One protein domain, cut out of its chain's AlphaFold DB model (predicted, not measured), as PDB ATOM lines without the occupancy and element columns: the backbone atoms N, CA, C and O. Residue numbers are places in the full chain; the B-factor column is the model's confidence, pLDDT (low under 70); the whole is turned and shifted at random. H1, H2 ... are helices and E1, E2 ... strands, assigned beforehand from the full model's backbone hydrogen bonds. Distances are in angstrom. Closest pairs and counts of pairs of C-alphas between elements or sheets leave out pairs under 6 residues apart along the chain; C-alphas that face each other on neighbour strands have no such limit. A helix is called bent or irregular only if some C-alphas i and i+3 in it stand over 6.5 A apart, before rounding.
ATOM      1  N   ARG A 181      18.128   9.839 -40.983       69.31
ATOM      2  CA  ARG A 181      18.701   9.719 -39.634       69.31
ATOM      3  C   ARG A 181      20.062   9.016 -39.724       69.31
ATOM      4  O   ARG A 181      20.204   8.038 -40.455       69.31
ATOM      5  N   TYR A 182      21.059   9.521 -38.991       80.25
ATOM      6  CA  TYR A 182      22.456   9.046 -38.991       80.25
ATOM      7  C   TYR A 182      23.228   9.267 -40.300       80.25
ATOM      8  O   TYR A 182      24.334   8.730 -40.457       80.25
ATOM      9  N   ALA A 183      22.686  10.070 -41.225       80.25
ATOM     10  CA  ALA A 183      23.321  10.344 -42.504       80.25
ATOM     11  C   ALA A 183      24.735  10.902 -42.308       80.25
ATOM     12  O   ALA A 183      24.964  11.843 -41.544       80.25
ATOM     13  N   THR A 184      25.695  10.320 -43.024       84.88
ATOM     14  CA  THR A 184      27.052  10.856 -43.096       84.88
ATOM     15  C   THR A 184      27.224  11.643 -44.381       84.88
ATOM     16  O   THR A 184      26.998  11.101 -45.462       84.88
ATOM     17  N   CYS A 185      27.665  12.889 -44.275       85.88
ATOM     18  CA  CYS A 185      27.956  13.755 -45.410       85.88
ATOM     19  C   CYS A 185      29.374  14.326 -45.297       85.88
ATOM     20  O   CYS A 185      30.035  14.192 -44.269       85.88
ATOM     21  N   THR A 186      29.867  14.932 -46.377       89.38
ATOM     22  CA  THR A 186      31.127  15.683 -46.356       89.38
ATOM     23  C   THR A 186      30.820  17.145 -46.636       89.38
ATOM     24  O   THR A 186      30.262  17.459 -47.684       89.38
ATOM     25  N   ILE A 187      31.179  18.028 -45.709       85.88
ATOM     26  CA  ILE A 187      31.003  19.476 -45.833       85.88
ATOM     27  C   ILE A 187      32.395  20.099 -45.830       85.88
ATOM     28  O   ILE A 187      33.136  19.953 -44.861       85.88
ATOM     29  N   SER A 188      32.779  20.747 -46.934       88.81
ATOM     30  CA  SER A 188      34.092  21.400 -47.085       88.81
ATOM     31  C   SER A 188      35.280  20.501 -46.698       88.81
ATOM     32  O   SER A 188      36.203  20.929 -46.012       88.81
ATOM     33  N   GLY A 189      35.239  19.225 -47.097       90.62
ATOM     34  CA  GLY A 189      36.279  18.232 -46.792       90.62
ATOM     35  C   GLY A 189      36.200  17.597 -45.397       90.62
ATOM     36  O   GLY A 189      36.936  16.655 -45.123       90.62
ATOM     37  N   THR A 190      35.285  18.044 -44.533       88.50
ATOM     38  CA  THR A 190      35.057  17.457 -43.205       88.50
ATOM     39  C   THR A 190      33.938  16.427 -43.269       88.50
ATOM     40  O   THR A 190      32.848  16.725 -43.762       88.50
ATOM     41  N   ARG A 191      34.184  15.212 -42.766       90.00
ATOM     42  CA  ARG A 191      33.149  14.179 -42.647       90.00
ATOM     43  C   ARG A 191      32.275  14.474 -41.431       90.00
ATOM     44  O   ARG A 191      32.754  14.450 -40.304       90.00
ATOM     45  N   CYS A 192      30.991  14.688 -41.671       88.38
ATOM     46  CA  CYS A 192      29.994  14.975 -40.651       88.38
ATOM     47  C   CYS A 192      29.002  13.813 -40.553       88.38
ATOM     48  O   CYS A 192      28.700  13.157 -41.553       88.38
ATOM     49  N   ARG A 193      28.467  13.577 -39.354       88.06
ATOM     50  CA  ARG A 193      27.291  12.731 -39.135       88.06
ATOM     51  C   ARG A 193      26.177  13.600 -38.569       88.06
ATOM     52  O   ARG A 193      26.398  14.301 -37.589       88.06
ATOM     53  N   LEU A 194      25.009  13.538 -39.193       87.56
ATOM     54  CA  LEU A 194      23.817  14.257 -38.763       87.56
ATOM     55  C   LEU A 194      22.977  13.344 -37.867       87.56
ATOM     56  O   LEU A 194      22.603  12.240 -38.271       87.56
ATOM     57  N   LEU A 195      22.701  13.809 -36.651       88.31
ATOM     58  CA  LEU A 195      21.818  13.160 -35.685       88.31
ATOM     59  C   LEU A 195      20.620  14.085 -35.466       88.31
ATOM     60  O   LEU A 195      20.806  15.270 -35.197       88.31
ATOM     61  N   LEU A 196      19.410  13.557 -35.640       86.38
ATOM     62  CA  LEU A 196      18.171  14.306 -35.455       86.38
ATOM     63  C   LEU A 196      17.519  13.858 -34.152       86.38
ATOM     64  O   LEU A 196      17.101  12.706 -34.049       86.38
ATOM     65  N   SER A 197      17.373  14.791 -33.220       86.38
ATOM     66  CA  SER A 197      16.719  14.576 -31.933       86.38
ATOM     67  C   SER A 197      15.705  15.689 -31.708       86.38
ATOM     68  O   SER A 197      16.064  16.867 -31.721       86.38
ATOM     69  N   LYS A 198      14.436  15.314 -31.541       79.94
ATOM     70  CA  LYS A 198      13.315  16.261 -31.443       79.94
ATOM     71  C   LYS A 198      12.797  16.463 -30.020       79.94
ATOM     72  O   LYS A 198      12.066  17.410 -29.778       79.94
ATOM     73  N   ASN A 199      13.184  15.580 -29.105       80.31
ATOM     74  CA  ASN A 199      12.682  15.545 -27.743       80.31
ATOM     75  C   ASN A 199      13.748  14.999 -26.769       80.31
ATOM     76  O   ASN A 199      14.757  14.442 -27.223       80.31
ATOM     77  N   PRO A 200      13.553  15.125 -25.443       84.19
ATOM     78  CA  PRO A 200      14.550  14.705 -24.455       84.19
ATOM     79  C   PRO A 200      14.987  13.235 -24.568       84.19
ATOM     80  O   PRO A 200      16.181  12.932 -24.483       84.19
ATOM     81  N   ALA A 201      14.051  12.323 -24.851       83.69
ATOM     82  CA  ALA A 201      14.354  10.906 -25.048       83.69
ATOM     83  C   ALA A 201      15.293  10.683 -26.250       83.69
ATOM     84  O   ALA A 201      16.335  10.040 -26.126       83.69
ATOM     85  N   GLY A 202      14.999  11.300 -27.397       86.00
ATOM     86  CA  GLY A 202      15.836  11.203 -28.595       86.00
ATOM     87  C   GLY A 202      17.208  11.869 -28.444       86.00
ATOM     88  O   GLY A 202      18.160  11.483 -29.130       86.00
ATOM     89  N   TRP A 203      17.343  12.865 -27.561       87.88
ATOM     90  CA  TRP A 203      18.645  13.431 -27.188       87.88
ATOM     91  C   TRP A 203      19.441  12.470 -26.305       87.88
ATOM     92  O   TRP A 203      20.619  12.245 -26.581       87.88
ATOM     93  N   THR A 204      18.790  11.833 -25.329       85.50
ATOM     94  CA  THR A 204      19.392  10.791 -24.474       85.50
ATOM     95  C   THR A 204      19.944   9.628 -25.301       85.50
ATOM     96  O   THR A 204      21.017   9.106 -25.010       85.50
ATOM     97  N   GLU A 205      19.258   9.258 -26.383       85.75
ATOM     98  CA  GLU A 205      19.722   8.236 -27.327       85.75
ATOM     99  C   GLU A 205      20.878   8.709 -28.226       85.75
ATOM    100  O   GLU A 205      21.755   7.923 -28.589       85.75
ATOM    101  N   SER A 206      20.891   9.989 -28.611       88.81
ATOM    102  CA  SER A 206      21.810  10.505 -29.633       88.81
ATOM    103  C   SER A 206      23.123  11.041 -29.075       88.81
ATOM    104  O   SER A 206      24.159  10.872 -29.722       88.81
ATOM    105  N   LEU A 207      23.118  11.665 -27.892       89.56
ATOM    106  CA  LEU A 207      24.320  12.236 -27.275       89.56
ATOM    107  C   LEU A 207      25.452  11.206 -27.103       89.56
ATOM    108  O   LEU A 207      26.569  11.514 -27.542       89.56
ATOM    109  N   PRO A 208      25.205   9.967 -26.621       88.38
ATOM    110  CA  PRO A 208      26.246   8.942 -26.498       88.38
ATOM    111  C   PRO A 208      26.883   8.524 -27.832       88.38
ATOM    112  O   PRO A 208      27.997   8.007 -27.859       88.38
ATOM    113  N   LEU A 209      26.203   8.755 -28.961       88.06
ATOM    114  CA  LEU A 209      26.725   8.437 -30.296       88.06
ATOM    115  C   LEU A 209      27.731   9.476 -30.802       88.06
ATOM    116  O   LEU A 209      28.386   9.266 -31.829       88.06
ATOM    117  N   THR A 210      27.825  10.625 -30.133       88.38
ATOM    118  CA  THR A 210      28.670  11.733 -30.567       88.38
ATOM    119  C   THR A 210      30.095  11.559 -30.044       88.38
ATOM    120  O   THR A 210      30.365  11.687 -28.856       88.38
ATOM    121  N   THR A 211      31.045  11.318 -30.947       84.69
ATOM    122  CA  THR A 211      32.463  11.103 -30.595       84.69
ATOM    123  C   THR A 211      33.392  12.227 -31.060       84.69
ATOM    124  O   THR A 211      34.570  12.239 -30.710       84.69
ATOM    125  N   SER A 212      32.895  13.188 -31.847       86.12
ATOM    126  CA  SER A 212      33.709  14.269 -32.416       86.12
ATOM    127  C   SER A 212      33.991  15.401 -31.423       86.12
ATOM    128  O   SER A 212      33.170  15.717 -30.562       86.12
ATOM    129  N   ASN A 213      35.129  16.076 -31.584       86.69
ATOM    130  CA  ASN A 213      35.438  17.329 -30.899       86.69
ATOM    131  C   ASN A 213      36.116  18.277 -31.914       86.69
ATOM    132  O   ASN A 213      37.209  17.943 -32.376       86.69
ATOM    133  N   PRO A 214      35.483  19.394 -32.327       88.69
ATOM    134  CA  PRO A 214      34.249  19.974 -31.782       88.69
ATOM    135  C   PRO A 214      32.957  19.203 -32.129       88.69
ATOM    136  O   PRO A 214      32.915  18.388 -33.056       88.69
ATOM    137  N   LEU A 215      31.893  19.473 -31.366       91.88
ATOM    138  CA  LEU A 215      30.513  19.038 -31.606       91.88
ATOM    139  C   LEU A 215      29.656  20.252 -31.976       91.88
ATOM    140  O   LEU A 215      29.747  21.279 -31.315       91.88
ATOM    141  N   VAL A 216      28.812  20.137 -32.999       91.44
ATOM    142  CA  VAL A 216      27.871  21.200 -33.382       91.44
ATOM    143  C   VAL A 216      26.469  20.805 -32.938       91.44
ATOM    144  O   VAL A 216      25.982  19.751 -33.341       91.44
ATOM    145  N   LEU A 217      25.824  21.654 -32.140       91.44
ATOM    146  CA  LEU A 217      24.424  21.514 -31.758       91.44
ATOM    147  C   LEU A 217      23.607  22.603 -32.451       91.44
ATOM    148  O   LEU A 217      23.873  23.794 -32.293       91.44
ATOM    149  N   THR A 218      22.605  22.198 -33.221       89.00
ATOM    150  CA  THR A 218      21.717  23.104 -33.961       89.00
ATOM    151  C   THR A 218      20.287  22.954 -33.484       89.00
ATOM    152  O   THR A 218      19.763  21.844 -33.518       89.00
ATOM    153  N   ILE A 219      19.654  24.067 -33.102       85.12
ATOM    154  CA  ILE A 219      18.226  24.112 -32.760       85.12
ATOM    155  C   ILE A 219      17.520  25.177 -33.581       85.12
ATOM    156  O   ILE A 219      17.992  26.312 -33.724       85.12
ATOM    157  N   ASP A 220      16.349  24.786 -34.059       79.81
ATOM    158  CA  ASP A 220      15.333  25.671 -34.597       79.81
ATOM    159  C   ASP A 220      14.079  25.628 -33.701       79.81
ATOM    160  O   ASP A 220      13.943  24.759 -32.845       79.81
ATOM    161  N   ALA A 221      13.195  26.609 -33.850       71.12
ATOM    162  CA  ALA A 221      11.903  26.677 -33.163       71.12
ATOM    163  C   ALA A 221      10.832  27.217 -34.118       71.12
ATOM    164  O   ALA A 221      10.153  28.219 -33.846       71.12
ATOM    165  N   VAL A 222      10.750  26.595 -35.294       68.25
ATOM    166  CA  VAL A 222       9.693  26.841 -36.276       68.25
ATOM    167  C   VAL A 222       8.453  26.011 -35.945       68.25
ATOM    168  O   VAL A 222       8.475  25.132 -35.093       68.25
ATOM    169  N   ALA A 223       7.328  26.289 -36.611       60.22
ATOM    170  CA  ALA A 223       6.048  25.643 -36.302       60.22
ATOM    171  C   ALA A 223       6.093  24.100 -36.346       60.22
ATOM    172  O   ALA A 223       5.338  23.469 -35.617       60.22
ATOM    173  N   ALA A 224       6.972  23.515 -37.165       59.09
ATOM    174  CA  ALA A 224       7.164  22.068 -37.253       59.09
ATOM    175  C   ALA A 224       7.963  21.467 -36.077       59.09
ATOM    176  O   ALA A 224       7.833  20.273 -35.830       59.09
ATOM    177  N   ASP A 225       8.746  22.280 -35.362       59.44
ATOM    178  CA  ASP A 225       9.644  21.848 -34.276       59.44
ATOM    179  C   ASP A 225       9.112  22.215 -32.881       59.44
ATOM    180  O   ASP A 225       9.688  21.830 -31.869       59.44
ATOM    181  N   GLY A 226       8.006  22.963 -32.822       62.84
ATOM    182  CA  GLY A 226       7.511  23.562 -31.588       62.84
ATOM    183  C   GLY A 226       8.134  24.936 -31.337       62.84
ATOM    184  O   GLY A 226       9.300  25.204 -31.618       62.84
ATOM    185  N   LYS A 227       7.317  25.874 -30.846       70.00
ATOM    186  CA  LYS A 227       7.787  27.234 -30.517       70.00
ATOM    187  C   LYS A 227       8.375  27.324 -29.113       70.00
ATOM    188  O   LYS A 227       9.166  28.237 -28.858       70.00
ATOM    189  N   ASP A 228       7.930  26.437 -28.227       74.44
ATOM    190  CA  ASP A 228       8.467  26.291 -26.885       74.44
ATOM    191  C   ASP A 228       9.661  25.336 -26.927       74.44
ATOM    192  O   ASP A 228       9.568  24.229 -27.436       74.44
ATOM    193  N   VAL A 229      10.796  25.798 -26.417       76.88
ATOM    194  CA  VAL A 229      12.054  25.039 -26.371       76.88
ATOM    195  C   VAL A 229      12.441  24.696 -24.934       76.88
ATOM    196  O   VAL A 229      13.578  24.319 -24.667       76.88
ATOM    197  N   SER A 230      11.513  24.845 -23.984       80.44
ATOM    198  CA  SER A 230      11.733  24.555 -22.565       80.44
ATOM    199  C   SER A 230      12.135  23.099 -22.306       80.44
ATOM    200  O   SER A 230      12.869  22.832 -21.359       80.44
ATOM    201  N   TRP A 231      11.748  22.165 -23.178       79.56
ATOM    202  CA  TRP A 231      12.144  20.757 -23.083       79.56
ATOM    203  C   TRP A 231      13.662  20.554 -23.207       79.56
ATOM    204  O   TRP A 231      14.173  19.532 -22.760       79.56
ATOM    205  N   LEU A 232      14.406  21.522 -23.766       83.19
ATOM    206  CA  LEU A 232      15.868  21.451 -23.824       83.19
ATOM    207  C   LEU A 232      16.489  21.334 -22.429       83.19
ATOM    208  O   LEU A 232      17.551  20.740 -22.314       83.19
ATOM    209  N   TRP A 233      15.848  21.860 -21.383       84.81
ATOM    210  CA  TRP A 233      16.352  21.783 -20.006       84.81
ATOM    211  C   TRP A 233      16.227  20.387 -19.379       84.81
ATOM    212  O   TRP A 233      16.851  20.142 -18.353       84.81
ATOM    213  N   ASP A 234      15.474  19.475 -20.001       82.88
ATOM    214  CA  ASP A 234      15.350  18.077 -19.568       82.88
ATOM    215  C   ASP A 234      16.427  17.169 -20.202       82.88
ATOM    216  O   ASP A 234      16.438  15.957 -19.974       82.88
ATOM    217  N   VAL A 235      17.315  17.725 -21.035       86.44
ATOM    218  CA  VAL A 235      18.411  16.993 -21.681       86.44
ATOM    219  C   VAL A 235      19.676  17.065 -20.822       86.44
ATOM    220  O   VAL A 235      20.136  18.149 -20.477       86.44
ATOM    221  N   ASP A 236      20.270  15.903 -20.551       86.75
ATOM    222  CA  ASP A 236      21.524  15.735 -19.802       86.75
ATOM    223  C   ASP A 236      22.753  16.104 -20.663       86.75
ATOM    224  O   ASP A 236      23.435  15.250 -21.244       86.75
ATOM    225  N   TYR A 237      23.011  17.407 -20.811       88.31
ATOM    226  CA  TYR A 237      24.174  17.919 -21.547       88.31
ATOM    227  C   TYR A 237      25.483  17.769 -20.773       88.31
ATOM    228  O   TYR A 237      26.552  17.948 -21.359       88.31
ATOM    229  N   GLU A 238      25.441  17.426 -19.489       87.50
ATOM    230  CA  GLU A 238      26.610  17.222 -18.640       87.50
ATOM    231  C   GLU A 238      27.548  16.149 -19.218       87.50
ATOM    232  O   GLU A 238      28.768  16.233 -19.058       87.50
ATOM    233  N   GLN A 239      27.008  15.213 -20.005       88.12
ATOM    234  CA  GLN A 239      27.763  14.229 -20.794       88.12
ATOM    235  C   GLN A 239      28.743  14.859 -21.806       88.12
ATOM    236  O   GLN A 239      29.662  14.194 -22.290       88.12
ATOM    237  N   LEU A 240      28.561  16.135 -22.159       89.06
ATOM    238  CA  LEU A 240      29.416  16.883 -23.084       89.06
ATOM    239  C   LEU A 240      30.566  17.623 -22.389       89.06
ATOM    240  O   LEU A 240      31.370  18.262 -23.075       89.06
ATOM    241  N   ALA A 241      30.673  17.543 -21.060       88.81
ATOM    242  CA  ALA A 241      31.727  18.207 -20.303       88.81
ATOM    243  C   ALA A 241      33.127  17.896 -20.873       88.81
ATOM    244  O   ALA A 241      33.480  16.749 -21.150       88.81
ATOM    245  N   GLY A 242      33.938  18.941 -21.063       88.62
ATOM    246  CA  GLY A 242      35.289  18.835 -21.631       88.62
ATOM    247  C   GLY A 242      35.360  18.805 -23.165       88.62
ATOM    248  O   GLY A 242      36.455  18.702 -23.719       88.62
ATOM    249  N   ARG A 243      34.230  18.920 -23.876       90.38
ATOM    250  CA  ARG A 243      34.194  19.043 -25.344       90.38
ATOM    251  C   ARG A 243      33.989  20.491 -25.772       90.38
ATOM    252  O   ARG A 243      33.327  21.271 -25.098       90.38
ATOM    253  N   THR A 244      34.512  20.848 -26.942       92.56
ATOM    254  CA  THR A 244      34.174  22.114 -27.594       92.56
ATOM    255  C   THR A 244      32.811  21.973 -28.265       92.56
ATOM    256  O   THR A 244      32.681  21.265 -29.267       92.56
ATOM    257  N   VAL A 245      31.799  22.644 -27.716       91.62
ATOM    258  CA  VAL A 245      30.432  22.662 -28.251       91.62
ATOM    259  C   VAL A 245      30.194  23.963 -29.016       91.62
ATOM    260  O   VAL A 245      30.439  25.056 -28.514       91.62
ATOM    261  N   ILE A 246      29.734  23.840 -30.258       90.94
ATOM    262  CA  ILE A 246      29.366  24.954 -31.129       90.94
ATOM    263  C   ILE A 246      27.846  24.975 -31.231       90.94
ATOM    264  O   ILE A 246      27.240  24.132 -31.892       90.94
ATOM    265  N   CYS A 247      27.241  25.965 -30.593       90.38
ATOM    266  CA  CYS A 247      25.812  26.222 -30.648       90.38
ATOM    267  C   CYS A 247      25.455  27.010 -31.917       90.38
ATOM    268  O   CYS A 247      26.010  28.079 -32.171       90.38
ATOM    269  N   ALA A 248      24.514  26.504 -32.709       88.81
ATOM    270  CA  ALA A 248      24.081  27.113 -33.962       88.81
ATOM    271  C   ALA A 248      22.553  27.035 -34.149       88.81
ATOM    272  O   ALA A 248      21.828  26.436 -33.351       88.81
ATOM    273  N   GLY A 249      22.062  27.667 -35.216       86.75
ATOM    274  CA  GLY A 249      20.637  27.744 -35.548       86.75
ATOM    275  C   GLY A 249      19.926  28.977 -34.966       86.75
ATOM    276  O   GLY A 249      20.514  29.729 -34.183       86.75
ATOM    277  N   PRO A 250      18.658  29.220 -35.349       82.81
ATOM    278  CA  PRO A 250      17.906  30.419 -34.960       82.81
ATOM    279  C   PRO A 250      17.742  30.614 -33.446       82.81
ATOM    280  O   PRO A 250      17.501  31.731 -32.988       82.81
ATOM    281  N   ARG A 251      17.887  29.543 -32.660       79.75
ATOM    282  CA  ARG A 251      17.785  29.562 -31.196       79.75
ATOM    283  C   ARG A 251      19.116  29.281 -30.488       79.75
ATOM    284  O   ARG A 251      19.115  28.905 -29.321       79.75
ATOM    285  N   ALA A 252      20.253  29.548 -31.132       79.38
ATOM    286  CA  ALA A 252      21.591  29.308 -30.572       79.38
ATOM    287  C   ALA A 252      21.890  30.001 -29.223       79.38
ATOM    288  O   ALA A 252      22.852  29.646 -28.556       79.38
ATOM    289  N   LEU A 253      21.102  30.991 -28.799       74.25
ATOM    290  CA  LEU A 253      21.263  31.645 -27.491       74.25
ATOM    291  C   LEU A 253      20.391  31.034 -26.384       74.25
ATOM    292  O   LEU A 253      20.484  31.460 -25.241       74.25
ATOM    293  N   THR A 254      19.526  30.073 -26.720       68.75
ATOM    294  CA  THR A 254      18.595  29.446 -25.764       68.75
ATOM    295  C   THR A 254      19.166  28.216 -25.067       68.75
ATOM    296  O   THR A 254      18.515  27.678 -24.177       68.75
ATOM    297  N   TRP A 255      20.371  27.783 -25.444       65.38
ATOM    298  CA  TRP A 255      21.045  26.678 -24.775       65.38
ATOM    299  C   TRP A 255      21.342  27.011 -23.307       65.38
ATOM    300  O   TRP A 255      21.674  28.166 -23.009       65.38
ATOM    301  N   PRO A 256      21.291  26.010 -22.409       60.19
ATOM    302  CA  PRO A 256      21.744  26.159 -21.033       60.19
ATOM    303  C   PRO A 256      23.138  26.792 -20.963       60.19
ATOM    304  O   PRO A 256      23.994  26.544 -21.815       60.19
ATOM    305  N   SER A 257      23.381  27.618 -19.943       56.44
ATOM    306  CA  SER A 257      24.651  28.342 -19.757       56.44
ATOM    307  C   SER A 257      25.880  27.426 -19.724       56.44
ATOM    308  O   SER A 257      26.976  27.857 -20.099       56.44
ATOM    309  N   ASP A 258      25.687  26.162 -19.350       50.31
ATOM    310  CA  ASP A 258      26.730  25.137 -19.302       50.31
ATOM    311  C   ASP A 258      27.189  24.672 -20.697       50.31
ATOM    312  O   ASP A 258      28.323  24.228 -20.848       50.31
ATOM    313  N   CYS A 259      26.384  24.876 -21.749       48.06
ATOM    314  CA  CYS A 259      26.790  24.642 -23.142       48.06
ATOM    315  C   CYS A 259      27.559  25.827 -23.755       48.06
ATOM    316  O   CYS A 259      28.246  25.663 -24.761       48.06
ATOM    317  N   ASN A 260      27.439  27.028 -23.174       39.81
ATOM    318  CA  ASN A 260      27.999  28.277 -23.710       39.81
ATOM    319  C   ASN A 260      29.285  28.737 -23.008       39.81
ATOM    320  O   ASN A 260      29.812  29.805 -23.330       39.81
TER     321      ASN A 260
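AT A GLANCE: This is residues 181 to 260 of the 263 residues of the protein "Mur ligase middle domain protein" of Cutibacterium acnes JCM 18909 (UniProt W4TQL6). Two short parallel strands, E3 and E4, lie near the middle, with three short helices, H1, H2 and H3, ranged to one side of them; a strand hairpin, E1 and E2, reaches out at one end, where residues 186 to 191 stick out. Residues 249 to 260 fold back alongside E4. The printed part has 80 residues, 35 of them in named elements, in the order E1 E2 H1 E3 H2 H3 E4, mixed helices and strands. It is compact, with a radius of gyration of the C-alphas of 12.6 A and spans of 35 by 29 by 22 A.

IN THESE COORDINATES: E1, residues 184 to 187, begins at C-alpha 184 (27.052, 10.856, -43.096) and is 9.9 A long; E2, residues 190 to 193, is 10.0 A. H1, residues 200 to 209, is 14.9 A and only just irregular: C-alphas 205 and 208 are 6.6 A apart. E3 is residues 215 to 218, H2 230 to 234, H3 237 to 240. E4, residues 245 to 248, ends at C-alpha 248 (24.081, 27.113, -33.962).

HOW THE PARTS SIT: E1 and E2 form an antiparallel hairpin, with N 185 and O 192 2.9 A apart. H1 and H2 only just touch, with 3 pairs of C-alphas within 8 A, the closest Pro 200 and Asp 234 at 6.0 A. E3 and E4 are parallel at 24 degrees, with N 246 and O 215 2.8 A apart; with H2 and H3 between, they make a strand-helix-strand unit, its crossover right-handed. O i to N i+4 pairs are within hydrogen-bond range in 4 of 6 for H1 and 0 of 1 for H2, where 2 of 2 O i to N i+3 pairs are; H3 is too short for an i+4 pair.

THE WHOLE: The C-alphas of Gly 189 and Asp 228, farthest apart, are 35.1 A apart. The printed part has no cut. The link E3 to H2 is long. pLDDT is under 70 at residues 181, 222 to 226 and 254 to 260.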